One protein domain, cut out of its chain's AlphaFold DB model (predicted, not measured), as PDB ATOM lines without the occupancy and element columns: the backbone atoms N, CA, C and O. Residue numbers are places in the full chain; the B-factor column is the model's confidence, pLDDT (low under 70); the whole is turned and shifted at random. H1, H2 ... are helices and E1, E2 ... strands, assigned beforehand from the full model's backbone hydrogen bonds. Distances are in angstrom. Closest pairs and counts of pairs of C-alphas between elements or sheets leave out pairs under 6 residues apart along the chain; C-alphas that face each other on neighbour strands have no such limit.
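This is residues 40 to 226 of the 442 residues of the protein "GTPase domain-containing protein" of Paenibacillus antri (UniProt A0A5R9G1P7). A small parallel sheet of three strands, E1 E2 E3, lies between two helices, the far part of the long H5 over one face and H7 over the other. The first part of H5 reaches past the sheet and meets H4 at a steep angle there, with H6 near H4; H2 grazes the sheet and H1 meets H2. Residues 40 to 66 have no named element, and residues 41 to 47 stick out free. The printed part has 187 residues, mostly helix by its named elements, in the order H1 E1 H2 H3 E2 H4 H5 E3 H6 H7. It is only just compact, close to loose, with a radius of gyration of the C-alphas of 18.8 A and spans of 55 by 48 by 28 A.

The sheet holds E1, residues 85 to 90, 16.1 A; E2, residues 117 to 122, 15.7 A; and E3, residues 183 to 185. H5, residues 149 to 177, is 41.1 A long, from (274.099, 277.866, 171.740) to (263.748, 313.016, 190.353). H7, residues 207 to 224, is 26.1 A and ends at (252.924, 319.841, 177.835). H4 is residues 124 to 140, 24.2 A; H2, 95 to 107; H1, 67 to 78; H3, 109 to 112; H6, 191 to 196.

E1 and E2 are parallel at 22 degrees, with N 87 and O 118 2.7 A apart, within hydrogen-bond range. E2 and E3 are parallel at 32 degrees, with N 184 and O 119 at 2.8 A. E1, H2 H3, E2 and E2, H4 H5, E3 are strand-helix-strand units, parallel neighbour strands joined through helices, with right-handed crossovers. H5 and H7 on opposite faces make three layers, helices on both faces of the sheet. H5 has a height over the sheet of 6.6 A; the closest C-alphas of H5 and E3 are those of Glu 170 and Val 183, 5.7 A. H7 has a height over the sheet of 9.9 A and runs along E2, at 3 degrees on the local plane. H4 touches H5, Lys 131 and Ala 158 having the closest C-alphas, 5.3 A, at a steep tilt of 53 degrees, opposite ways. H1 and H2 only just touch, with 3 pairs of C-alphas within 8 A, closest Lys 67 and Ile 100 at 6.5 A. Every O i to N i+4 pair is within hydrogen-bond range in H1, H2, H4, H6 and H7; in H5 24 of 25 are, and H3 is too short for one.

The two C-alphas farthest apart, those of Gly 47 and Gly 141, are 58.8 A apart. The printed part has no cut and no long link. Its mean pLDDT is 87.0, and residue 204 alone is under 70.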
ATOM      1  N   TYR A  40     253.852 309.354 166.721       87.44
ATOM      2  CA  TYR A  40     252.851 310.332 166.296       87.44
ATOM      3  C   TYR A  40     251.895 309.712 165.266       87.44
ATOM      4  O   TYR A  40     252.006 309.998 164.070       87.44
ATOM      5  N   PRO A  41     250.958 308.851 165.696       87.69
ATOM      6  CA  PRO A  41     249.979 308.280 164.784       87.69
ATOM      7  C   PRO A  41     249.034 309.363 164.251       87.69
ATOM      8  O   PRO A  41     248.536 310.197 165.008       87.69
ATOM      9  N   GLU A  42     248.734 309.317 162.949       83.75
ATOM     10  CA  GLU A  42     247.867 310.294 162.259       83.75
ATOM     11  C   GLU A  42     246.464 310.399 162.887       83.75
ATOM     12  O   GLU A  42     245.829 311.446 162.821       83.75
ATOM     13  N   SER A  43     245.985 309.330 163.532       82.19
ATOM     14  CA  SER A  43     244.699 309.313 164.238       82.19
ATOM     15  C   SER A  43     244.656 310.222 165.467       82.19
ATOM     16  O   SER A  43     243.579 310.682 165.832       82.19
ATOM     17  N   GLU A  44     245.798 310.461 166.114       78.12
ATOM     18  CA  GLU A  44     245.902 311.282 167.331       78.12
ATOM     19  C   GLU A  44     246.588 312.628 167.060       78.12
ATOM     20  O   GLU A  44     246.277 313.630 167.702       78.12
ATOM     21  N   TYR A  45     247.499 312.662 166.084       78.88
ATOM     22  CA  TYR A  45     248.323 313.819 165.745       78.88
ATOM     23  C   TYR A  45     248.228 314.158 164.247       78.88
ATOM     24  O   TYR A  45     249.248 314.137 163.549       78.88
ATOM     25  N   PRO A  46     247.024 314.468 163.729       74.75
ATOM     26  CA  PRO A  46     246.817 314.681 162.302       74.75
ATOM     27  C   PRO A  46     247.671 315.839 161.777       74.75
ATOM     28  O   PRO A  46     247.727 316.905 162.396       74.75
ATOM     29  N   GLY A  47     248.350 315.627 160.647       73.12
ATOM     30  CA  GLY A  47     249.205 316.624 159.994       73.12
ATOM     31  C   GLY A  47     250.415 317.082 160.819       73.12
ATOM     32  O   GLY A  47     251.010 318.122 160.525       73.12
ATOM     33  N   LYS A  48     250.805 316.336 161.863       79.38
ATOM     34  CA  LYS A  48     251.946 316.694 162.712       79.38
ATOM     35  C   LYS A  48     253.236 316.744 161.895       79.38
ATOM     36  O   LYS A  48     253.690 315.753 161.331       79.38
ATOM     37  N   THR A  49     253.893 317.898 161.931       78.69
ATOM     38  CA  THR A  49     255.267 318.068 161.452       78.69
ATOM     39  C   THR A  49     256.243 318.079 162.624       78.69
ATOM     40  O   THR A  49     255.962 318.615 163.706       78.69
ATOM     41  N   LEU A  50     257.407 317.456 162.435       82.62
ATOM     42  CA  LEU A  50     258.465 317.443 163.436       82.62
ATOM     43  C   LEU A  50     259.442 318.592 163.184       82.62
ATOM     44  O   LEU A  50     260.089 318.652 162.142       82.62
ATOM     45  N   LYS A  51     259.588 319.466 164.179       81.31
ATOM     46  CA  LYS A  51     260.655 320.461 164.240       81.31
ATOM     47  C   LYS A  51     261.367 320.286 165.572       81.31
ATOM     48  O   LYS A  51     260.817 320.630 166.613       81.31
ATOM     49  N   VAL A  52     262.564 319.718 165.525       83.25
ATOM     50  CA  VAL A  52     263.415 319.504 166.698       83.25
ATOM     51  C   VAL A  52     264.710 320.259 166.469       83.25
ATOM     52  O   VAL A  52     265.326 320.126 165.414       83.25
ATOM     53  N   ASN A  53     265.105 321.057 167.455       85.88
ATOM     54  CA  ASN A  53     266.427 321.661 167.499       85.88
ATOM     55  C   ASN A  53     267.266 320.887 168.516       85.88
ATOM     56  O   ASN A  53     266.882 320.804 169.683       85.88
ATOM     57  N   ILE A  54     268.378 320.306 168.071       89.12
ATOM     58  CA  ILE A  54     269.295 319.570 168.941       89.12
ATOM     59  C   ILE A  54     270.446 320.501 169.286       89.12
ATOM     60  O   ILE A  54     271.223 320.902 168.423       89.12
ATOM     61  N   LEU A  55     270.545 320.835 170.567       89.31
ATOM     62  CA  LEU A  55     271.626 321.648 171.087       89.31
ATOM     63  C   LEU A  55     272.725 320.736 171.617       89.31
ATOM     64  O   LEU A  55     272.594 320.190 172.710       89.31
ATOM     65  N   ASP A  56     273.805 320.601 170.856       88.88
ATOM     66  CA  ASP A  56     274.982 319.899 171.351       88.88
ATOM     67  C   ASP A  56     275.675 320.716 172.456       88.88
ATOM     68  O   ASP A  56     275.707 321.960 172.455       88.88
ATOM     69  N   THR A  57     276.199 320.011 173.450       87.94
ATOM     70  CA  THR A  57     276.818 320.606 174.631       87.94
ATOM     71  C   THR A  57     278.185 319.989 174.876       87.94
ATOM     72  O   THR A  57     278.314 318.770 174.772       87.94
ATOM     73  N   PRO A  58     279.191 320.791 175.273       84.38
ATOM     74  CA  PRO A  58     280.459 320.254 175.752       84.38
ATOM     75  C   PRO A  58     280.228 319.189 176.830       84.38
ATOM     76  O   PRO A  58     279.371 319.363 177.701       84.38
ATOM     77  N   GLY A  59     280.983 318.093 176.773       87.88
ATOM     78  CA  GLY A  59     280.887 317.023 177.763       87.88
ATOM     79  C   GLY A  59     281.246 317.522 179.163       87.88
ATOM     80  O   GLY A  59     282.179 318.308 179.327       87.88
ATOM     81  N   LEU A  60     280.528 317.039 180.180       88.88
ATOM     82  CA  LEU A  60     280.682 317.527 181.556       88.88
ATOM     83  C   LEU A  60     282.080 317.280 182.140       88.88
ATOM     84  O   LEU A  60     282.531 318.039 182.987       88.88
ATOM     85  N   THR A  61     282.776 316.254 181.651       85.44
ATOM     86  CA  THR A  61     284.122 315.863 182.094       85.44
ATOM     87  C   THR A  61     285.246 316.429 181.221       85.44
ATOM     88  O   THR A  61     286.408 316.088 181.414       85.44
ATOM     89  N   GLN A  62     284.939 317.290 180.240       80.94
ATOM     90  CA  GLN A  62     285.955 317.818 179.314       80.94
ATOM     91  C   GLN A  62     286.942 318.783 179.975       80.94
ATOM     92  O   GLN A  62     288.074 318.909 179.514       80.94
ATOM     93  N   VAL A  63     286.504 319.500 181.012       75.50
ATOM     94  CA  VAL A  63     287.323 320.504 181.711       75.50
ATOM     95  C   VAL A  63     288.047 319.894 182.913       75.50
ATOM     96  O   VAL A  63     289.148 320.327 183.244       75.50
ATOM     97  N   GLY A  64     287.459 318.864 183.518       84.88
ATOM     98  CA  GLY A  64     287.991 318.161 184.675       84.88
ATOM     99  C   GLY A  64     287.018 317.093 185.165       84.88
ATOM    100  O   GLY A  64     285.882 316.997 184.702       84.88
ATOM    101  N   GLU A  65     287.485 316.268 186.095       87.12
ATOM    102  CA  GLU A  65     286.723 315.151 186.670       87.12
ATOM    103  C   GLU A  65     286.360 315.393 188.138       87.12
ATOM    104  O   GLU A  65     285.712 314.559 188.774       87.12
ATOM    105  N   GLU A  66     286.778 316.532 188.693       88.88
ATOM    106  CA  GLU A  66     286.381 316.941 190.029       88.88
ATOM    107  C   GLU A  66     284.913 317.377 190.034       88.88
ATOM    108  O   GLU A  66     284.390 317.929 189.063       88.88
ATOM    109  N   LYS A  67     284.234 317.165 191.169       87.94
ATOM    110  CA  LYS A  67     282.812 317.501 191.321       87.94
ATOM    111  C   LYS A  67     282.513 318.962 190.968       87.94
ATOM    112  O   LYS A  67     281.485 319.220 190.354       87.94
ATOM    113  N   SER A  68     283.398 319.894 191.328       86.38
ATOM    114  CA  SER A  68     283.237 321.319 191.015       86.38
ATOM    115  C   SER A  68     283.290 321.608 189.517       86.38
ATOM    116  O   SER A  68     282.499 322.415 189.038       86.38
ATOM    117  N   ASP A  69     284.162 320.929 188.769       86.44
ATOM    118  CA  ASP A  69     284.289 321.137 187.322       86.44
ATOM    119  C   ASP A  69     283.049 320.617 186.586       86.44
ATOM    120  O   ASP A  69     282.489 321.302 185.724       86.44
ATOM    121  N   ILE A  70     282.577 319.428 186.980       90.56
ATOM    122  CA  ILE A  70     281.361 318.805 186.441       90.56
ATOM    123  C   ILE A  70     280.131 319.657 186.788       90.56
ATOM    124  O   ILE A  70     279.272 319.881 185.933       90.56
ATOM    125  N   GLU A  71     280.045 320.168 188.020       89.62
ATOM    126  CA  GLU A  71     278.957 321.045 188.462       89.62
ATOM    127  C   GLU A  71     278.938 322.368 187.687       89.62
ATOM    128  O   GLU A  71     277.873 322.812 187.249       89.62
ATOM    129  N   ASP A  72     280.096 322.984 187.460       84.12
ATOM    130  CA  ASP A  72     280.208 324.208 186.668       84.12
ATOM    131  C   ASP A  72     279.811 323.973 185.204       84.12
ATOM    132  O   ASP A  72     279.080 324.782 184.619       84.12
ATOM    133  N   ALA A  73     280.242 322.858 184.607       87.88
ATOM    134  CA  ALA A  73     279.850 322.474 183.254       87.88
ATOM    135  C   ALA A  73     278.336 322.225 183.155       87.88
ATOM    136  O   ALA A  73     277.674 322.775 182.268       87.88
ATOM    137  N   LEU A  74     277.765 321.476 184.104       89.94
ATOM    138  CA  LEU A  74     276.331 321.198 184.161       89.94
ATOM    139  C   LEU A  74     275.529 322.491 184.329       89.94
ATOM    140  O   LEU A  74     274.559 322.714 183.608       89.94
ATOM    141  N   ASN A  75     275.960 323.395 185.209       85.25
ATOM    142  CA  ASN A  75     275.307 324.687 185.407       85.25
ATOM    143  C   ASN A  75     275.276 325.535 184.129       85.25
ATOM    144  O   ASN A  75     274.277 326.209 183.874       85.25
ATOM    145  N   ARG A  76     276.329 325.492 183.302       83.31
ATOM    146  CA  ARG A  76     276.343 326.172 181.994       83.31
ATOM    147  C   ARG A  76     275.358 325.550 181.013       83.31
ATOM    148  O   ARG A  76     274.715 326.287 180.270       83.31
ATOM    149  N   VAL A  77     275.232 324.221 181.006       87.75
ATOM    150  CA  VAL A  77     274.256 323.508 180.166       87.75
ATOM    151  C   VAL A  77     272.829 323.842 180.598       87.75
ATOM    152  O   VAL A  77     272.041 324.305 179.776       87.75
ATOM    153  N   LEU A  78     272.529 323.720 181.892       86.25
ATOM    154  CA  LEU A  78     271.208 324.004 182.463       86.25
ATOM    155  C   LEU A  78     270.818 325.494 182.396       86.25
ATOM    156  O   LEU A  78     269.662 325.852 182.602       86.25
ATOM    157  N   ALA A  79     271.766 326.390 182.115       79.88
ATOM    158  CA  ALA A  79     271.473 327.802 181.899       79.88
ATOM    159  C   ALA A  79     270.956 328.110 180.485       79.88
ATOM    160  O   ALA A  79     270.342 329.169 180.301       79.88
ATOM    161  N   LYS A  80     271.198 327.217 179.511       82.31
ATOM    162  CA  LYS A  80     270.735 327.365 178.125       82.31
ATOM    163  C   LYS A  80     269.207 327.228 178.040       82.31
ATOM    164  O   LYS A  80     268.554 326.754 178.962       82.31
ATOM    165  N   ARG A  81     268.622 327.656 176.917       80.50
ATOM    166  CA  ARG A  81     267.192 327.455 176.628       80.50
ATOM    167  C   ARG A  81     266.994 326.064 176.026       80.50
ATOM    168  O   ARG A  81     267.519 325.799 174.949       80.50
ATOM    169  N   TYR A  82     266.226 325.218 176.700       87.25
ATOM    170  CA  TYR A  82     265.829 323.890 176.232       87.25
ATOM    171  C   TYR A  82     264.416 323.568 176.727       87.25
ATOM    172  O   TYR A  82     263.967 324.127 177.726       87.25
ATOM    173  N   ASP A  83     263.726 322.692 175.997       87.50
ATOM    174  CA  ASP A  83     262.398 322.186 176.362       87.50
ATOM    175  C   ASP A  83     262.464 320.735 176.898       87.50
ATOM    176  O   ASP A  83     261.522 320.284 177.531       87.50
ATOM    177  N   ALA A  84     263.568 320.013 176.668       92.06
ATOM    178  CA  ALA A  84     263.815 318.646 177.138       92.06
ATOM    179  C   ALA A  84     265.323 318.392 177.302       92.06
ATOM    180  O   ALA A  84     266.140 319.099 176.702       92.06
ATOM    181  N   VAL A  85     265.690 317.364 178.069       93.12
ATOM    182  CA  VAL A  85     267.079 316.958 178.319       93.12
ATOM    183  C   VAL A  85     267.279 315.486 177.960       93.12
ATOM    184  O   VAL A  85     266.597 314.603 178.473       93.12
ATOM    185  N   LEU A  86     268.272 315.214 177.111       94.75
ATOM    186  CA  LEU A  86     268.792 313.870 176.871       94.75
ATOM    187  C   LEU A  86     270.206 313.783 177.451       94.75
ATOM    188  O   LEU A  86     271.161 314.296 176.869       94.75
ATOM    189  N   PHE A  87     270.336 313.152 178.611       94.25
ATOM    190  CA  PHE A  87     271.601 312.976 179.302       94.25
ATOM    191  C   PHE A  87     272.319 311.730 178.781       94.25
ATOM    192  O   PHE A  87     271.957 310.598 179.100       94.25
ATOM    193  N   LEU A  88     273.350 311.931 177.963       93.12
ATOM    194  CA  LEU A  88     274.156 310.838 177.431       93.12
ATOM    195  C   LEU A  88     275.217 310.429 178.451       93.12
ATOM    196  O   LEU A  88     276.045 311.245 178.854       93.12
ATOM    197  N   CYS A  89     275.234 309.156 178.832       92.06
ATOM    198  CA  CYS A  89     276.283 308.613 179.683       92.06
ATOM    199  C   CYS A  89     276.794 307.295 179.119       92.06
ATOM    200  O   CYS A  89     276.034 306.508 178.561       92.06
ATOM    201  N   ARG A  90     278.091 307.032 179.228       91.62
ATOM    202  CA  ARG A  90     278.645 305.742 178.829       91.62
ATOM    203  C   ARG A  90     278.281 304.671 179.851       91.62
ATOM    204  O   ARG A  90     278.399 304.885 181.053       91.62
ATOM    205  N   ALA A  91     277.864 303.505 179.369       90.50
ATOM    206  CA  ALA A  91     277.539 302.358 180.203       90.50
ATOM    207  C   ALA A  91     278.764 301.874 181.000       90.50
ATOM    208  O   ALA A  91     278.606 301.409 182.125       90.50
ATOM    209  N   ASP A  92     279.961 302.044 180.431       89.38
ATOM    210  CA  ASP A  92     281.263 301.701 181.007       89.38
ATOM    211  C   ASP A  92     281.971 302.884 181.698       89.38
ATOM    212  O   ASP A  92     283.175 302.823 181.948       89.38
ATOM    213  N   GLU A  93     281.257 303.977 181.983       89.81
ATOM    214  CA  GLU A  93     281.818 305.108 182.727       89.81
ATOM    215  C   GLU A  93     282.259 304.683 184.135       89.81
ATOM    216  O   GLU A  93     281.654 303.802 184.753       89.81
ATOM    217  N   ARG A  94     283.300 305.334 184.674       87.81
ATOM    218  CA  ARG A  94     283.737 305.063 186.052       87.81
ATOM    219  C   ARG A  94     282.570 305.293 187.021       87.81
ATOM    220  O   ARG A  94     282.011 306.393 186.998       87.81
ATOM    221  N   PRO A  95     282.259 304.336 187.919       86.81
ATOM    222  CA  PRO A  95     281.139 304.465 188.852       86.81
ATOM    223  C   PRO A  95     281.162 305.778 189.634       86.81
ATOM    224  O   PRO A  95     280.158 306.470 189.701       86.81
ATOM    225  N   THR A  96     282.342 306.205 190.094       89.31
ATOM    226  CA  THR A  96     282.510 307.467 190.825       89.31
ATOM    227  C   THR A  96     282.092 308.700 190.022       89.31
ATOM    228  O   THR A  96     281.492 309.611 190.580       89.31
ATOM    229  N   ILE A  97     282.397 308.749 188.723       90.19
ATOM    230  CA  ILE A  97     282.032 309.875 187.850       90.19
ATOM    231  C   ILE A  97     280.541 309.842 187.531       90.19
ATOM    232  O   ILE A  97     279.881 310.880 187.532       90.19
ATOM    233  N   TYR A  98     280.009 308.649 187.275       90.94
ATOM    234  CA  TYR A  98     278.585 308.463 187.047       90.94
ATOM    235  C   TYR A  98     277.760 308.894 188.270       90.94
ATOM    236  O   TYR A  98     276.838 309.693 188.117       90.94
ATOM    237  N   ASP A  99     278.146 308.459 189.471       90.81
ATOM    238  CA  ASP A  99     277.480 308.828 190.722       90.81
ATOM    239  C   ASP A  99     277.533 310.343 190.954       90.81
ATOM    240  O   ASP A  99     276.502 310.952 191.226       90.81
ATOM    241  N   ILE A 100     278.691 310.986 190.732       92.88
ATOM    242  CA  ILE A 100     278.811 312.453 190.799       92.88
ATOM    243  C   ILE A 100     277.825 313.134 189.838       92.88
ATOM    244  O   ILE A 100     277.138 314.077 190.231       92.88
ATOM    245  N   CYS A 101     277.742 312.676 188.586       92.62
ATOM    246  CA  CYS A 101     276.819 313.235 187.601       92.62
ATOM    247  C   CYS A 101     275.354 313.071 188.029       92.62
ATOM    248  O   CYS A 101     274.580 314.022 187.918       92.62
ATOM    249  N   MET A 102     274.970 311.892 188.522       92.62
ATOM    250  CA  MET A 102     273.598 311.631 188.965       92.62
ATOM    251  C   MET A 102     273.240 312.453 190.205       92.62
ATOM    252  O   MET A 102     272.198 313.101 190.219       92.62
ATOM    253  N   ASP A 103     274.130 312.529 191.196       92.44
ATOM    254  CA  ASP A 103     273.948 313.364 192.388       92.44
ATOM    255  C   ASP A 103     273.785 314.845 192.023       92.44
ATOM    256  O   ASP A 103     273.000 315.575 192.634       92.44
ATOM    257  N   LEU A 104     274.530 315.313 191.017       93.31
ATOM    258  CA  LEU A 104     274.415 316.677 190.511       93.31
ATOM    259  C   LEU A 104     273.113 316.913 189.739       93.31
ATOM    260  O   LEU A 104     272.555 318.002 189.852       93.31
ATOM    261  N   LEU A 105     272.595 315.930 188.999       91.81
ATOM    262  CA  LEU A 105     271.263 316.030 188.389       91.81
ATOM    263  C   LEU A 105     270.168 316.089 189.459       91.81
ATOM    264  O   LEU A 105     269.305 316.964 189.401       91.81
ATOM    265  N   VAL A 106     270.249 315.229 190.475       91.88
ATOM    266  CA  VAL A 106     269.303 315.190 191.601       91.88
ATOM    267  C   VAL A 106     269.336 316.490 192.401       91.88
ATOM    268  O   VAL A 106     268.286 317.047 192.725       91.88
ATOM    269  N   SER A 107     270.518 317.056 192.664       90.06
ATOM    270  CA  SER A 107     270.627 318.356 193.345       90.06
ATOM    271  C   SER A 107     270.001 319.506 192.541       90.06
ATOM    272  O   SER A 107     269.578 320.517 193.111       90.06
ATOM    273  N   HIS A 108     269.877 319.324 191.225       88.06
ATOM    274  CA  HIS A 108     269.234 320.237 190.291       88.06
ATOM    275  C   HIS A 108     267.781 319.883 189.965       88.06
ATOM    276  O   HIS A 108     267.205 320.559 189.111       88.06
ATOM    277  N   ASN A 109     267.158 318.923 190.664       85.62
ATOM    278  CA  ASN A 109     265.794 318.467 190.374       85.62
ATOM    279  C   ASN A 109     264.799 319.638 190.255       85.62
ATOM    280  O   ASN A 109     264.097 319.758 189.267       85.62
ATOM    281  N   LYS A 110     264.858 320.634 191.148       80.38
ATOM    282  CA  LYS A 110     263.997 321.837 191.063       80.38
ATOM    283  C   LYS A 110     264.111 322.643 189.760       80.38
ATOM    284  O   LYS A 110     263.209 323.401 189.432       80.38
ATOM    285  N   LYS A 111     265.250 322.586 189.058       77.31
ATOM    286  CA  LYS A 111     265.414 323.231 187.739       77.31
ATOM    287  C   LYS A 111     264.909 322.346 186.597       77.31
ATOM    288  O   LYS A 111     264.682 322.865 185.509       77.31
ATOM    289  N   LEU A 112     264.839 321.039 186.831       82.81
ATOM    290  CA  LEU A 112     264.411 320.011 185.887       82.81
ATOM    291  C   LEU A 112     262.949 319.600 186.102       82.81
ATOM    292  O   LEU A 112     262.404 318.884 185.275       82.81
ATOM    293  N   GLU A 113     262.318 320.084 187.171       79.06
ATOM    294  CA  GLU A 113     260.896 319.927 187.450       79.06
ATOM    295  C   GLU A 113     260.081 320.357 186.219       79.06
ATOM    296  O   GLU A 113     260.318 321.421 185.635       79.06
ATOM    297  N   ASP A 114     259.178 319.477 185.785       76.31
ATOM    298  CA  ASP A 114     258.356 319.610 184.575       76.31
ATOM    299  C   ASP A 114     259.123 319.672 183.234       76.31
ATOM    300  O   ASP A 114     258.531 319.988 182.198       76.31
ATOM    301  N   ILE A 115     260.426 319.363 183.215       86.38
ATOM    302  CA  ILE A 115     261.218 319.230 181.987       86.38
ATOM    303  C   ILE A 115     261.441 317.742 181.688       86.38
ATOM    304  O   ILE A 115     262.137 317.079 182.457       86.38
ATOM    305  N   PRO A 116     260.952 317.230 180.542       90.44
ATOM    306  CA  PRO A 116     261.220 315.863 180.106       90.44
ATOM    307  C   PRO A 116     262.715 315.534 180.126       90.44
ATOM    308  O   PRO A 116     263.516 316.203 179.460       90.44
ATOM    309  N   LEU A 117     263.087 314.498 180.878       92.88
ATOM    310  CA  LEU A 117     264.464 314.052 181.060       92.88
ATOM    311  C   LEU A 117     264.588 312.572 180.704       92.88
ATOM    312  O   LEU A 117     263.868 311.725 181.215       92.88
ATOM    313  N   LYS A 118     265.578 312.247 179.874       94.62
ATOM    314  CA  LYS A 118     265.991 310.866 179.615       94.62
ATOM    315  C   LYS A 118     267.480 310.706 179.843       94.62
ATOM    316  O   LYS A 118     268.272 311.491 179.330       94.62
ATOM    317  N   ILE A 119     267.866 309.657 180.555       94.44
ATOM    318  CA  ILE A 119     269.248 309.217 180.721       94.44
ATOM    319  C   ILE A 119     269.479 308.066 179.756       94.44
ATOM    320  O   ILE A 119     268.815 307.038 179.827       94.44
ATOM    321  N   LEU A 120     270.425 308.237 178.840       93.50
ATOM    322  CA  LEU A 120     270.724 307.254 177.809       93.50
ATOM    323  C   LEU A 120     272.110 306.652 178.036       93.50
ATOM    324  O   LEU A 120     273.134 307.294 177.783       93.50
ATOM    325  N   ARG A 121     272.137 305.393 178.482       92.75
ATOM    326  CA  ARG A 121     273.343 304.573 178.627       92.75
ATOM    327  C   ARG A 121     273.826 304.131 177.241       92.75
ATOM    328  O   ARG A 121     273.249 303.266 176.584       92.75
ATOM    329  N   THR A 122     274.883 304.767 176.767       91.31
ATOM    330  CA  THR A 122     275.546 304.488 175.487       91.31
ATOM    331  C   THR A 122     276.611 303.405 175.647       91.31
ATOM    332  O   THR A 122     277.095 303.175 176.750       91.31
ATOM    333  N   ARG A 123     277.024 302.754 174.555       89.81
ATOM    334  CA  ARG A 123     278.049 301.685 174.574       89.81
ATOM    335  C   ARG A 123     277.696 300.503 175.492       89.81
ATOM    336  O   ARG A 123     278.564 299.918 176.139       89.81
ATOM    337  N   ALA A 124     276.407 300.165 175.578       89.94
ATOM    338  CA  ALA A 124     275.923 299.053 176.401       89.94
ATOM    339  C   ALA A 124     276.548 297.697 176.011       89.94
ATOM    340  O   ALA A 124     276.656 296.801 176.845       89.94
ATOM    341  N   ASP A 125     277.008 297.565 174.767       88.12
ATOM    342  CA  ASP A 125     277.724 296.403 174.237       88.12
ATOM    343  C   ASP A 125     278.968 296.032 175.051       88.12
ATOM    344  O   ASP A 125     279.191 294.852 175.310       88.12
ATOM    345  N   ILE A 126     279.736 297.020 175.518       88.69
ATOM    346  CA  ILE A 126     280.951 296.784 176.306       88.69
ATOM    347  C   ILE A 126     280.594 296.104 177.630       88.69
ATOM    348  O   ILE A 126     281.197 295.100 178.002       88.69
ATOM    349  N   VAL A 127     279.579 296.619 178.327       90.94
ATOM    350  CA  VAL A 127     279.140 296.072 179.620       90.94
ATOM    351  C   VAL A 127     278.564 294.669 179.455       90.94
ATOM    352  O   VAL A 127     278.849 293.788 180.265       90.94
ATOM    353  N   LEU A 128     277.786 294.441 178.394       91.38
ATOM    354  CA  LEU A 128     277.260 293.117 178.066       91.38
ATOM    355  C   LEU A 128     278.391 292.120 177.807       91.38
ATOM    356  O   LEU A 128     278.383 291.031 178.376       91.38
ATOM    357  N   TYR A 129     279.389 292.510 177.014       90.81
ATOM    358  CA  TYR A 129     280.537 291.661 176.714       90.81
ATOM    359  C   TYR A 129     281.347 291.303 177.967       90.81
ATOM    360  O   TYR A 129     281.714 290.144 178.156       90.81
ATOM    361  N   GLU A 130     281.586 292.264 178.861       91.88
ATOM    362  CA  GLU A 130     282.300 292.008 180.116       91.88
ATOM    363  C   GLU A 130     281.507 291.104 181.073       91.88
ATOM    364  O   GLU A 130     282.091 290.230 181.717       91.88
ATOM    365  N   LYS A 131     280.172 291.236 181.124       93.44
ATOM    366  CA  LYS A 131     279.311 290.300 181.869       93.44
ATOM    367  C   LYS A 131     279.402 288.884 181.299       93.44
ATOM    368  O   LYS A 131     279.661 287.957 182.059       93.44
ATOM    369  N   MET A 132     279.302 288.729 179.974       93.44
ATOM    370  CA  MET A 132     279.468 287.427 179.317       93.44
ATOM    371  C   MET A 132     280.817 286.792 179.675       93.44
ATOM    372  O   MET A 132     280.870 285.620 180.044       93.44
ATOM    373  N   LYS A 133     281.923 287.550 179.572       93.06
ATOM    374  CA  LYS A 133     283.271 287.045 179.895       93.06
ATOM    375  C   LYS A 133     283.385 286.584 181.335       93.06
ATOM    376  O   LYS A 133     284.024 285.571 181.598       93.06
ATOM    377  N   LYS A 134     282.832 287.365 182.263       93.44
ATOM    378  CA  LYS A 134     282.897 287.070 183.691       93.44
ATOM    379  C   LYS A 134     282.197 285.752 184.003       93.44
ATOM    380  O   LYS A 134     282.783 284.923 184.692       93.44
ATOM    381  N   ASP A 135     280.990 285.563 183.481       92.75
ATOM    382  CA  ASP A 135     280.205 284.354 183.733       92.75
ATOM    383  C   ASP A 135     280.903 283.124 183.134       92.75
ATOM    384  O   ASP A 135     281.116 282.134 183.832       92.75
ATOM    385  N   ARG A 136     281.409 283.234 181.899       91.88
ATOM    386  CA  ARG A 136     282.191 282.166 181.259       91.88
ATOM    387  C   ARG A 136     283.488 281.843 182.001       91.88
ATOM    388  O   ARG A 136     283.820 280.675 182.168       91.88
ATOM    389  N   MET A 137     284.207 282.848 182.498       92.38
ATOM    390  CA  MET A 137     285.418 282.626 183.294       92.38
ATOM    391  C   MET A 137     285.111 281.850 184.581       92.38
ATOM    392  O   MET A 137     285.908 281.013 184.996       92.38
ATOM    393  N   ILE A 138     283.967 282.117 185.217       92.12
ATOM    394  CA  ILE A 138     283.544 281.419 186.438       92.12
ATOM    395  C   ILE A 138     283.169 279.960 186.140       92.12
ATOM    396  O   ILE A 138     283.515 279.080 186.926       92.12
ATOM    397  N   GLU A 139     282.478 279.703 185.029       91.31
ATOM    398  CA  GLU A 139     281.971 278.368 184.684       91.31
ATOM    399  C   GLU A 139     283.011 277.475 183.985       91.31
ATOM    400  O   GLU A 139     283.110 276.287 184.291       91.31
ATOM    401  N   GLU A 140     283.801 278.035 183.068       89.12
ATOM    402  CA  GLU A 140     284.706 277.293 182.174       89.12
ATOM    403  C   GLU A 140     286.194 277.585 182.420       89.12
ATOM    404  O   GLU A 140     287.050 276.829 181.959       89.12
ATOM    405  N   GLY A 141     286.535 278.652 183.151       89.31
ATOM    406  CA  GLY A 141     287.929 279.050 183.385       89.31
ATOM    407  C   GLY A 141     288.618 279.703 182.180       89.31
ATOM    408  O   GLY A 141     289.846 279.801 182.165       89.31
ATOM    409  N   ASP A 142     287.857 280.150 181.174       89.44
ATOM    410  CA  ASP A 142     288.360 280.888 180.011       89.44
ATOM    411  C   ASP A 142     287.442 282.064 179.614       89.44
ATOM    412  O   ASP A 142     286.361 282.257 180.167       89.44
ATOM    413  N   THR A 143     287.884 282.888 178.656       87.00
ATOM    414  CA  THR A 143     287.117 284.035 178.125       87.00
ATOM    415  C   THR A 143     286.891 283.968 176.613       87.00
ATOM    416  O   THR A 143     286.445 284.947 176.009       87.00
ATOM    417  N   ASN A 144     287.214 282.837 175.984       87.19
ATOM    418  CA  ASN A 144     287.199 282.706 174.530       87.19
ATOM    419  C   ASN A 144     285.841 282.204 174.052       87.19
ATOM    420  O   ASN A 144     285.506 281.041 174.227       87.19
ATOM    421  N   PHE A 145     285.080 283.061 173.382       85.88
ATOM    422  CA  PHE A 145     283.784 282.679 172.831       85.88
ATOM    423  C   PHE A 145     283.911 282.004 171.467       85.88
ATOM    424  O   PHE A 145     284.622 282.481 170.582       85.88
ATOM    425  N   VAL A 146     283.139 280.936 171.276       84.25
ATOM    426  CA  VAL A 146     282.874 280.336 169.965       84.25
ATOM    427  C   VAL A 146     281.382 280.459 169.692       84.25
ATOM    428  O   VAL A 146     280.564 280.137 170.556       84.25
ATOM    429  N   LYS A 147     281.017 280.945 168.504       85.50
ATOM    430  CA  LYS A 147     279.613 281.145 168.138       85.50
ATOM    431  C   LYS A 147     278.835 279.831 168.238       85.50
ATOM    432  O   LYS A 147     279.241 278.821 167.662       85.50
ATOM    433  N   GLY A 148     277.725 279.850 168.971       85.19
ATOM    434  CA  GLY A 148     276.882 278.681 169.196       85.19
ATOM    435  C   GLY A 148     275.983 278.816 170.431       85.19
ATOM    436  O   GLY A 148     276.076 279.815 171.148       85.19
ATOM    437  N   PRO A 149     275.158 277.791 170.725       85.88
ATOM    438  CA  PRO A 149     274.099 277.866 171.740       85.88
ATOM    439  C   PRO A 149     274.584 278.228 173.149       85.88
ATOM    440  O   PRO A 149     273.872 278.868 173.916       85.88
ATOM    441  N   GLN A 150     275.809 277.833 173.494       87.00
ATOM    442  CA  GLN A 150     276.422 278.144 174.784       87.00
ATOM    443  C   GLN A 150     276.754 279.638 174.914       87.00
ATOM    444  O   GLN A 150     276.461 280.253 175.934       87.00
ATOM    445  N   THR A 151     277.302 280.253 173.861       89.44
ATOM    446  CA  THR A 151     277.562 281.700 173.827       89.44
ATOM    447  C   THR A 151     276.258 282.500 173.842       89.44
ATOM    448  O   THR A 151     276.192 283.531 174.509       89.44
ATOM    449  N   ASP A 152     275.201 281.999 173.193       89.94
ATOM    450  CA  ASP A 152     273.863 282.604 173.253       89.94
ATOM    451  C   ASP A 152     273.277 282.567 174.676       89.94
ATOM    452  O   ASP A 152     272.656 283.538 175.110       89.94
ATOM    453  N   ALA A 153     273.520 281.493 175.438       91.31
ATOM    454  CA  ALA A 153     273.100 281.405 176.836       91.31
ATOM    455  C   ALA A 153     273.800 282.459 177.714       91.31
ATOM    456  O   ALA A 153     273.129 283.165 178.472       91.31
ATOM    457  N   TYR A 154     275.118 282.643 177.560       92.38
ATOM    458  CA  TYR A 154     275.847 283.722 178.243       92.38
ATOM    459  C   TYR A 154     275.358 285.110 177.818       92.38
ATOM    460  O   TYR A 154     275.199 285.993 178.659       92.38
ATOM    461  N   ALA A 155     275.086 285.313 176.526       91.50
ATOM    462  CA  ALA A 155     274.542 286.568 176.013       91.50
ATOM    463  C   ALA A 155     273.174 286.890 176.632       91.50
ATOM    464  O   ALA A 155     272.934 288.019 177.069       91.50
ATOM    465  N   GLN A 156     272.298 285.887 176.735       92.56
ATOM    466  CA  GLN A 156     270.992 286.024 177.368       92.56
ATOM    467  C   GLN A 156     271.109 286.327 178.868       92.56
ATOM    468  O   GLN A 156     270.426 287.229 179.361       92.56
ATOM    469  N   ALA A 157     271.984 285.624 179.592       93.19
ATOM    470  CA  ALA A 157     272.233 285.871 181.011       93.19
ATOM    471  C   ALA A 157     272.773 287.291 181.253       93.19
ATOM    472  O   ALA A 157     272.216 288.037 182.063       93.19
ATOM    473  N   ALA A 158     273.779 287.710 180.479       93.50
ATOM    474  CA  ALA A 158     274.353 289.051 180.541       93.50
ATOM    475  C   ALA A 158     273.313 290.140 180.248       93.50
ATOM    476  O   ALA A 158     273.275 291.163 180.936       93.50
ATOM    477  N   TYR A 159     272.438 289.910 179.265       92.19
ATOM    478  CA  TYR A 159     271.347 290.821 178.938       92.19
ATOM    479  C   TYR A 159     270.349 290.972 180.086       92.19
ATOM    480  O   TYR A 159     270.036 292.095 180.476       92.19
ATOM    481  N   HIS A 160     269.884 289.866 180.670       93.62
ATOM    482  CA  HIS A 160     268.964 289.919 181.807       93.62
ATOM    483  C   HIS A 160     269.600 290.560 183.042       93.62
ATOM    484  O   HIS A 160     268.946 291.361 183.710       93.62
ATOM    485  N   ALA A 161     270.873 290.273 183.314       94.56
ATOM    486  CA  ALA A 161     271.612 290.920 184.390       94.56
ATOM    487  C   ALA A 161     271.715 292.437 184.165       94.56
ATOM    488  O   ALA A 161     271.468 293.211 185.083       94.56
ATOM    489  N   TYR A 162     272.020 292.873 182.940       93.44
ATOM    490  CA  TYR A 162     272.095 294.295 182.610       93.44
ATOM    491  C   TYR A 162     270.735 295.002 182.712       93.44
ATOM    492  O   TYR A 162     270.661 296.102 183.250       93.44
ATOM    493  N   LEU A 163     269.642 294.364 182.276       92.88
ATOM    494  CA  LEU A 163     268.291 294.892 182.501       92.88
ATOM    495  C   LEU A 163     267.957 295.016 183.996       92.88
ATOM    496  O   LEU A 163     267.286 295.967 184.390       92.88
ATOM    497  N   GLY A 164     268.432 294.079 184.821       95.06
ATOM    498  CA  GLY A 164     268.314 294.151 186.277       95.06
ATOM    499  C   GLY A 164     269.034 295.365 186.864       95.06
ATOM    500  O   GLY A 164     268.434 296.099 187.647       95.06
ATOM    501  N   ASP A 165     270.276 295.616 186.440       93.25
ATOM    502  CA  ASP A 165     271.061 296.780 186.874       93.25
ATOM    503  C   ASP A 165     270.365 298.097 186.490       93.25
ATOM    504  O   ASP A 165     270.182 298.978 187.330       93.25
ATOM    505  N   LEU A 166     269.900 298.206 185.241       92.75
ATOM    506  CA  LEU A 166     269.172 299.385 184.765       92.75
ATOM    507  C   LEU A 166     267.855 299.598 185.511       92.75
ATOM    508  O   LEU A 166     267.467 300.735 185.761       92.75
ATOM    509  N   LYS A 167     267.160 298.520 185.888       94.12
ATOM    510  CA  LYS A 167     265.927 298.631 186.668       94.12
ATOM    511  C   LYS A 167     266.193 299.160 188.077       94.12
ATOM    512  O   LYS A 167     265.409 299.959 188.575       94.12
ATOM    513  N   GLN A 168     267.297 298.758 188.703       93.25
ATOM    514  CA  GLN A 168     267.707 299.313 189.997       93.25
ATOM    515  C   GLN A 168     268.088 300.795 189.884       93.25
ATOM    516  O   GLN A 168     267.727 301.586 190.754       93.25
ATOM    517  N   GLU A 169     268.789 301.166 188.810       92.75
ATOM    518  CA  GLU A 169     269.128 302.556 188.490       92.75
ATOM    519  C   GLU A 169     267.865 303.412 188.324       92.75
ATOM    520  O   GLU A 169     267.715 304.428 189.003       92.75
ATOM    521  N   GLU A 170     266.930 302.951 187.493       93.94
ATOM    522  CA  GLU A 170     265.609 303.548 187.293       93.94
ATOM    523  C   GLU A 170     264.873 303.711 188.629       93.94
ATOM    524  O   GLU A 170     264.487 304.812 188.995       93.94
ATOM    525  N   ASP A 171     264.738 302.649 189.428       94.00
ATOM    526  CA  ASP A 171     263.993 302.701 190.692       94.00
ATOM    527  C   ASP A 171     264.607 303.663 191.727       94.00
ATOM    528  O   ASP A 171     263.894 304.161 192.606       94.00
ATOM    529  N   ARG A 172     265.920 303.911 191.657       93.25
ATOM    530  CA  ARG A 172     266.602 304.917 192.480       93.25
ATOM    531  C   ARG A 172     266.300 306.321 191.970       93.25
ATOM    532  O   ARG A 172     265.784 307.142 192.727       93.25
ATOM    533  N   LEU A 173     266.596 306.580 190.700       91.75
ATOM    534  CA  LEU A 173     266.487 307.911 190.108       91.75
ATOM    535  C   LEU A 173     265.041 308.394 190.055       91.75
ATOM    536  O   LEU A 173     264.778 309.552 190.357       91.75
ATOM    537  N   SER A 174     264.092 307.503 189.787       91.19
ATOM    538  CA  SER A 174     262.668 307.830 189.738       91.19
ATOM    539  C   SER A 174     262.126 308.315 191.086       91.19
ATOM    540  O   SER A 174     261.243 309.167 191.138       91.19
ATOM    541  N   LYS A 175     262.704 307.859 192.211       89.31
ATOM    542  CA  LYS A 175     262.372 308.381 193.552       89.31
ATOM    543  C   LYS A 175     262.967 309.760 193.817       89.31
ATOM    544  O   LYS A 175     262.361 310.554 194.529       89.31
ATOM    545  N   GLU A 176     264.164 310.018 193.302       88.88
ATOM    546  CA  GLU A 176     264.925 311.244 193.565       88.88
ATOM    547  C   GLU A 176     264.501 312.400 192.645       88.88
ATOM    548  O   GLU A 176     264.468 313.559 193.070       88.88
ATOM    549  N   LEU A 177     264.152 312.077 191.398       86.50
ATOM    550  CA  LEU A 177     263.748 313.016 190.353       86.50
ATOM    551  C   LEU A 177     262.223 313.135 190.214       86.50
ATOM    552  O   LEU A 177     261.748 314.157 189.737       86.50
ATOM    553  N   GLY A 178     261.451 312.159 190.705       82.56
ATOM    554  CA  GLY A 178     259.986 312.226 190.714       82.56
ATOM    555  C   GLY A 178     259.326 311.921 189.367       82.56
ATOM    556  O   GLY A 178     258.167 312.277 189.170       82.56
ATOM    557  N   ASP A 179     260.040 311.255 188.463       81.62
ATOM    558  CA  ASP A 179     259.551 310.839 187.147       81.62
ATOM    559  C   ASP A 179     259.786 309.335 186.957       81.62
ATOM    560  O   ASP A 179     260.538 308.722 187.704       81.62
ATOM    561  N   THR A 180     259.128 308.717 185.986       83.25
ATOM    562  CA  THR A 180     259.286 307.301 185.643       83.25
ATOM    563  C   THR A 180     259.704 307.164 184.191       83.25
ATOM    564  O   THR A 180     259.436 308.044 183.383       83.25
ATOM    565  N   ASN A 181     260.299 306.027 183.834       86.62
ATOM    566  CA  ASN A 181     260.858 305.785 182.510       86.62
ATOM    567  C   ASN A 181     262.009 306.762 182.202       86.62
ATOM    568  O   ASN A 181     262.067 307.319 181.113       86.62
ATOM    569  N   LEU A 182     262.936 306.967 183.138       91.06
ATOM    570  CA  LEU A 182     264.067 307.887 182.985       91.06
ATOM    571  C   LEU A 182     265.235 307.259 182.222       91.06
ATOM    572  O   LEU A 182     265.881 307.930 181.417       91.06
ATOM    573  N   VAL A 183     265.517 305.982 182.469       92.69
ATOM    574  CA  VAL A 183     266.740 305.311 182.027       92.69
ATOM    575  C   VAL A 183     266.478 304.442 180.803       92.69
ATOM    576  O   VAL A 183     265.669 303.517 180.809       92.69
ATOM    577  N   ASP A 184     267.235 304.710 179.748       90.75
ATOM    578  CA  ASP A 184     267.288 303.930 178.522       90.75
ATOM    579  C   ASP A 184     268.737 303.580 178.172       90.75
ATOM    580  O   ASP A 184     269.694 304.110 178.735       90.75
ATOM    581  N   PHE A 185     268.927 302.692 177.198       90.94
ATOM    582  CA  PHE A 185     270.254 302.338 176.694       90.94
ATOM    583  C   PHE A 185     270.238 302.062 175.194       90.94
ATOM    584  O   PHE A 185     269.222 301.611 174.657       90.94
ATOM    585  N   VAL A 186     271.384 302.280 174.546       89.69
ATOM    586  CA  VAL A 186     271.630 302.001 173.122       89.69
ATOM    587  C   VAL A 186     273.055 301.495 172.892       89.69
ATOM    588  O   VAL A 186     273.984 301.819 173.641       89.69
ATOM    589  N   SER A 187     273.247 300.749 171.806       85.00
ATOM    590  CA  SER A 187     274.570 300.447 171.261       85.00
ATOM    591  C   SER A 187     274.548 300.551 169.739       85.00
ATOM    592  O   SER A 187     273.814 299.848 169.051       85.00
ATOM    593  N   LEU A 188     275.364 301.461 169.210       74.62
ATOM    594  CA  LEU A 188     275.461 301.702 167.771       74.62
ATOM    595  C   LEU A 188     276.494 300.802 167.082       74.62
ATOM    596  O   LEU A 188     276.526 300.770 165.854       74.62
ATOM    597  N   ASP A 189     277.317 300.095 167.858       75.69
ATOM    598  CA  ASP A 189     278.380 299.221 167.372       75.69
ATOM    599  C   ASP A 189     278.286 297.861 168.070       75.69
ATOM    600  O   ASP A 189     278.838 297.631 169.141       75.69
ATOM    601  N   LEU A 190     277.532 296.957 167.446       75.25
ATOM    602  CA  LEU A 190     277.360 295.584 167.913       75.25
ATOM    603  C   LEU A 190     278.255 294.594 167.164       75.25
ATOM    604  O   LEU A 190     278.066 293.392 167.324       75.25
ATOM    605  N   HIS A 191     279.204 295.042 166.335       75.62
ATOM    606  CA  HIS A 191     279.946 294.141 165.445       75.62
ATOM    607  C   HIS A 191     280.625 292.995 166.204       75.62
ATOM    608  O   HIS A 191     280.502 291.833 165.814       75.62
ATOM    609  N   THR A 192     281.261 293.309 167.332       74.62
ATOM    610  CA  THR A 192     281.907 292.320 168.201       74.62
ATOM    611  C   THR A 192     280.893 291.338 168.784       74.62
ATOM    612  O   THR A 192     281.098 290.134 168.701       74.62
ATOM    613  N   LEU A 193     279.760 291.811 169.306       78.81
ATOM    614  CA  LEU A 193     278.753 290.932 169.905       78.81
ATOM    615  C   LEU A 193     278.054 290.058 168.856       78.81
ATOM    616  O   LEU A 193     277.944 288.850 169.047       78.81
ATOM    617  N   ASN A 194     277.687 290.628 167.710       79.69
ATOM    618  CA  ASN A 194     277.037 289.908 166.612       79.69
ATOM    619  C   ASN A 194     277.969 288.884 165.937       79.69
ATOM    620  O   ASN A 194     277.507 287.910 165.342       79.69
ATOM    621  N   SER A 195     279.293 289.068 166.031       77.88
ATOM    622  CA  SER A 195     280.244 288.031 165.606       77.88
ATOM    623  C   SER A 195     280.265 286.815 166.538       77.88
ATOM    624  O   SER A 195     280.607 285.716 166.098       77.88
ATOM    625  N   LEU A 196     279.879 286.996 167.803       77.56
ATOM    626  CA  LEU A 196     279.940 285.970 168.843       77.56
ATOM    627  C   LEU A 196     278.596 285.261 169.050       77.56
ATOM    628  O   LEU A 196     278.583 284.095 169.433       77.56
ATOM    629  N   THR A 197     277.478 285.935 168.788       77.50
ATOM    630  CA  THR A 197     276.119 285.430 169.036       77.50
ATOM    631  C   THR A 197     275.109 286.069 168.082       77.50
ATOM    632  O   THR A 197     275.265 287.225 167.696       77.50
ATOM    633  N   ASP A 198     274.053 285.335 167.717       81.81
ATOM    634  CA  ASP A 198     272.913 285.895 166.973       81.81
ATOM    635  C   ASP A 198     271.854 286.517 167.905       81.81
ATOM    636  O   ASP A 198     270.989 287.266 167.452       81.81
ATOM    637  N   PHE A 199     271.954 286.285 169.220       85.00
ATOM    638  CA  PHE A 199     270.981 286.735 170.220       85.00
ATOM    639  C   PHE A 199     270.740 288.248 170.194       85.00
ATOM    640  O   PHE A 199     269.606 288.701 170.365       85.00
ATOM    641  N   PHE A 200     271.793 289.044 169.990       80.81
ATOM    642  CA  PHE A 200     271.702 290.505 170.013       80.81
ATOM    643  C   PHE A 200     271.210 291.117 168.697       80.81
ATOM    644  O   PHE A 200     270.762 292.264 168.712       80.81
ATOM    645  N   ALA A 201     271.229 290.370 167.588       75.00
ATOM    646  CA  ALA A 201     270.830 290.879 166.276       75.00
ATOM    647  C   ALA A 201     269.340 291.266 166.218       75.00
ATOM    648  O   ALA A 201     268.976 292.221 165.540       75.00
ATOM    649  N   GLU A 202     268.488 290.561 166.967       70.75
ATOM    650  CA  GLU A 202     267.035 290.789 167.007       70.75
ATOM    651  C   GLU A 202     266.591 291.740 168.130       70.75
ATOM    652  O   GLU A 202     265.399 291.977 168.336       70.75
ATOM    653  N   LYS A 203     267.527 292.268 168.922       72.88
ATOM    654  CA  LYS A 203     267.204 293.108 170.077       72.88
ATOM    655  C   LYS A 203     267.328 294.588 169.718       72.88
ATOM    656  O   LYS A 203     268.233 295.000 169.000       72.88
ATOM    657  N   SER A 204     266.433 295.408 170.273       64.31
ATOM    658  CA  SER A 204     266.336 296.855 170.015       64.31
ATOM    659  C   SER A 204     267.471 297.661 170.678       64.31
ATOM    660  O   SER A 204     267.258 298.487 171.561       64.31
ATOM    661  N   PHE A 205     268.713 297.395 170.281       71.69
ATOM    662  CA  PHE A 205     269.906 298.172 170.646       71.69
ATOM    663  C   PHE A 205     270.226 299.268 169.622       71.69
ATOM    664  O   PHE A 205     271.115 300.086 169.846       71.69
ATOM    665  N   THR A 206     269.510 299.259 168.500       73.00
ATOM    666  CA  THR A 206     269.823 299.964 167.260       73.00
ATOM    667  C   THR A 206     269.494 301.460 167.313       73.00
ATOM    668  O   THR A 206     268.951 301.996 168.283       73.00
ATOM    669  N   LYS A 207     269.796 302.153 166.206       79.88
ATOM    670  CA  LYS A 207     269.461 303.570 165.979       79.88
ATOM    671  C   LYS A 207     267.963 303.864 166.124       79.88
ATOM    672  O   LYS A 207     267.608 304.965 166.531       79.88
ATOM    673  N   GLU A 208     267.096 302.892 165.853       83.81
ATOM    674  CA  GLU A 208     265.643 303.021 166.019       83.81
ATOM    675  C   GLU A 208     265.257 303.388 167.450       83.81
ATOM    676  O   GLU A 208     264.386 304.231 167.662       83.81
ATOM    677  N   LYS A 209     265.931 302.798 168.444       85.12
ATOM    678  CA  LYS A 209     265.663 303.107 169.848       85.12
ATOM    679  C   LYS A 209     266.042 304.549 170.180       85.12
ATOM    680  O   LYS A 209     265.257 305.237 170.822       85.12
ATOM    681  N   LEU A 210     267.167 305.045 169.657       89.00
ATOM    682  CA  LEU A 210     267.533 306.461 169.779       89.00
ATOM    683  C   LEU A 210     266.461 307.372 169.159       89.00
ATOM    684  O   LEU A 210     266.084 308.369 169.773       89.00
ATOM    685  N   TYR A 211     265.941 307.028 167.977       90.94
ATOM    686  CA  TYR A 211     264.855 307.789 167.354       90.94
ATOM    687  C   TYR A 211     263.601 307.799 168.227       90.94
ATOM    688  O   TYR A 211     263.046 308.868 168.465       90.94
ATOM    689  N   ARG A 212     263.195 306.650 168.775       90.69
ATOM    690  CA  ARG A 212     262.048 306.548 169.692       90.69
ATOM    691  C   ARG A 212     262.248 307.369 170.965       90.69
ATOM    692  O   ARG A 212     261.326 308.073 171.360       90.69
ATOM    693  N   THR A 213     263.437 307.344 171.570       90.50
ATOM    694  CA  THR A 213     263.754 308.165 172.752       90.50
ATOM    695  C   THR A 213     263.640 309.657 172.431       90.50
ATOM    696  O   THR A 213     262.968 310.390 173.153       90.50
ATOM    697  N   LEU A 214     264.225 310.108 171.314       92.44
ATOM    698  CA  LEU A 214     264.132 311.506 170.871       92.44
ATOM    699  C   LEU A 214     262.685 311.926 170.579       92.44
ATOM    700  O   LEU A 214     262.254 313.011 170.971       92.44
ATOM    701  N   LEU A 215     261.924 311.069 169.901       92.75
ATOM    702  CA  LEU A 215     260.525 311.323 169.568       92.75
ATOM    703  C   LEU A 215     259.626 311.308 170.813       92.75
ATOM    704  O   LEU A 215     258.707 312.120 170.874       92.75
ATOM    705  N   SER A 216     259.908 310.460 171.812       90.12
ATOM    706  CA  SER A 216     259.200 310.452 173.102       90.12
ATOM    707  C   SER A 216     259.381 311.771 173.837       90.12
ATOM    708  O   SER A 216     258.386 312.412 174.159       90.12
ATOM    709  N   LEU A 217     260.630 312.233 173.991       92.12
ATOM    710  CA  LEU A 217     260.920 313.544 174.581       92.12
ATOM    711  C   LEU A 217     260.198 314.659 173.818       92.12
ATOM    712  O   LEU A 217     259.532 315.505 174.409       92.12
ATOM    713  N   SER A 218     260.270 314.636 172.483       91.31
ATOM    714  CA  SER A 218     259.554 315.606 171.652       91.31
ATOM    715  C   SER A 218     258.042 315.563 171.881       91.31
ATOM    716  O   SER A 218     257.398 316.609 171.780       91.31
ATOM    717  N   ARG A 219     257.469 314.383 172.129       88.75
ATOM    718  CA  ARG A 219     256.032 314.202 172.338       88.75
ATOM    719  C   ARG A 219     255.617 314.704 173.709       88.75
ATOM    720  O   ARG A 219     254.608 315.388 173.798       88.75
ATOM    721  N   GLU A 220     256.398 314.420 174.743       88.56
ATOM    722  CA  GLU A 220     256.175 314.931 176.099       88.56
ATOM    723  C   GLU A 220     256.199 316.461 176.115       88.56
ATOM    724  O   GLU A 220     255.247 317.082 176.585       88.56
ATOM    725  N   VAL A 221     257.201 317.067 175.465       87.88
ATOM    726  CA  VAL A 221     257.242 318.518 175.242       87.88
ATOM    727  C   VAL A 221     255.994 318.982 174.508       87.88
ATOM    728  O   VAL A 221     255.317 319.896 174.962       87.88
ATOM    729  N   ASN A 222     255.656 318.361 173.375       84.50
ATOM    730  CA  ASN A 222     254.498 318.770 172.585       84.50
ATOM    731  C   ASN A 222     253.196 318.706 173.403       84.50
ATOM    732  O   ASN A 222     252.410 319.648 173.347       84.50
ATOM    733  N   ASN A 223     253.005 317.647 174.186       83.06
ATOM    734  CA  ASN A 223     251.826 317.429 175.018       83.06
ATOM    735  C   ASN A 223     251.752 318.414 176.197       83.06
ATOM    736  O   ASN A 223     250.653 318.819 176.566       83.06
ATOM    737  N   ALA A 224     252.888 318.855 176.750       81.62
ATOM    738  CA  ALA A 224     252.924 319.841 177.835       81.62
ATOM    739  C   ALA A 224     252.312 321.201 177.442       81.62
ATOM    740  O   ALA A 224     251.782 321.913 178.296       81.62
ATOM    741  N   TYR A 225     252.351 321.540 176.148       78.50
ATOM    742  CA  TYR A 225     251.742 322.753 175.589       78.50
ATOM    743  C   TYR A 225     250.384 322.503 174.916       78.50
ATOM    744  O   TYR A 225     249.772 323.443 174.411       78.50
ATOM    745  N   MET A 226     249.907 321.256 174.863       74.31
ATOM    746  CA  MET A 226     248.612 320.939 174.263       74.31
ATOM    747  C   MET A 226     247.470 321.081 175.280       74.31
ATOM    748  O   MET A 226     247.603 320.655 176.430       74.31
TER     749      MET A 226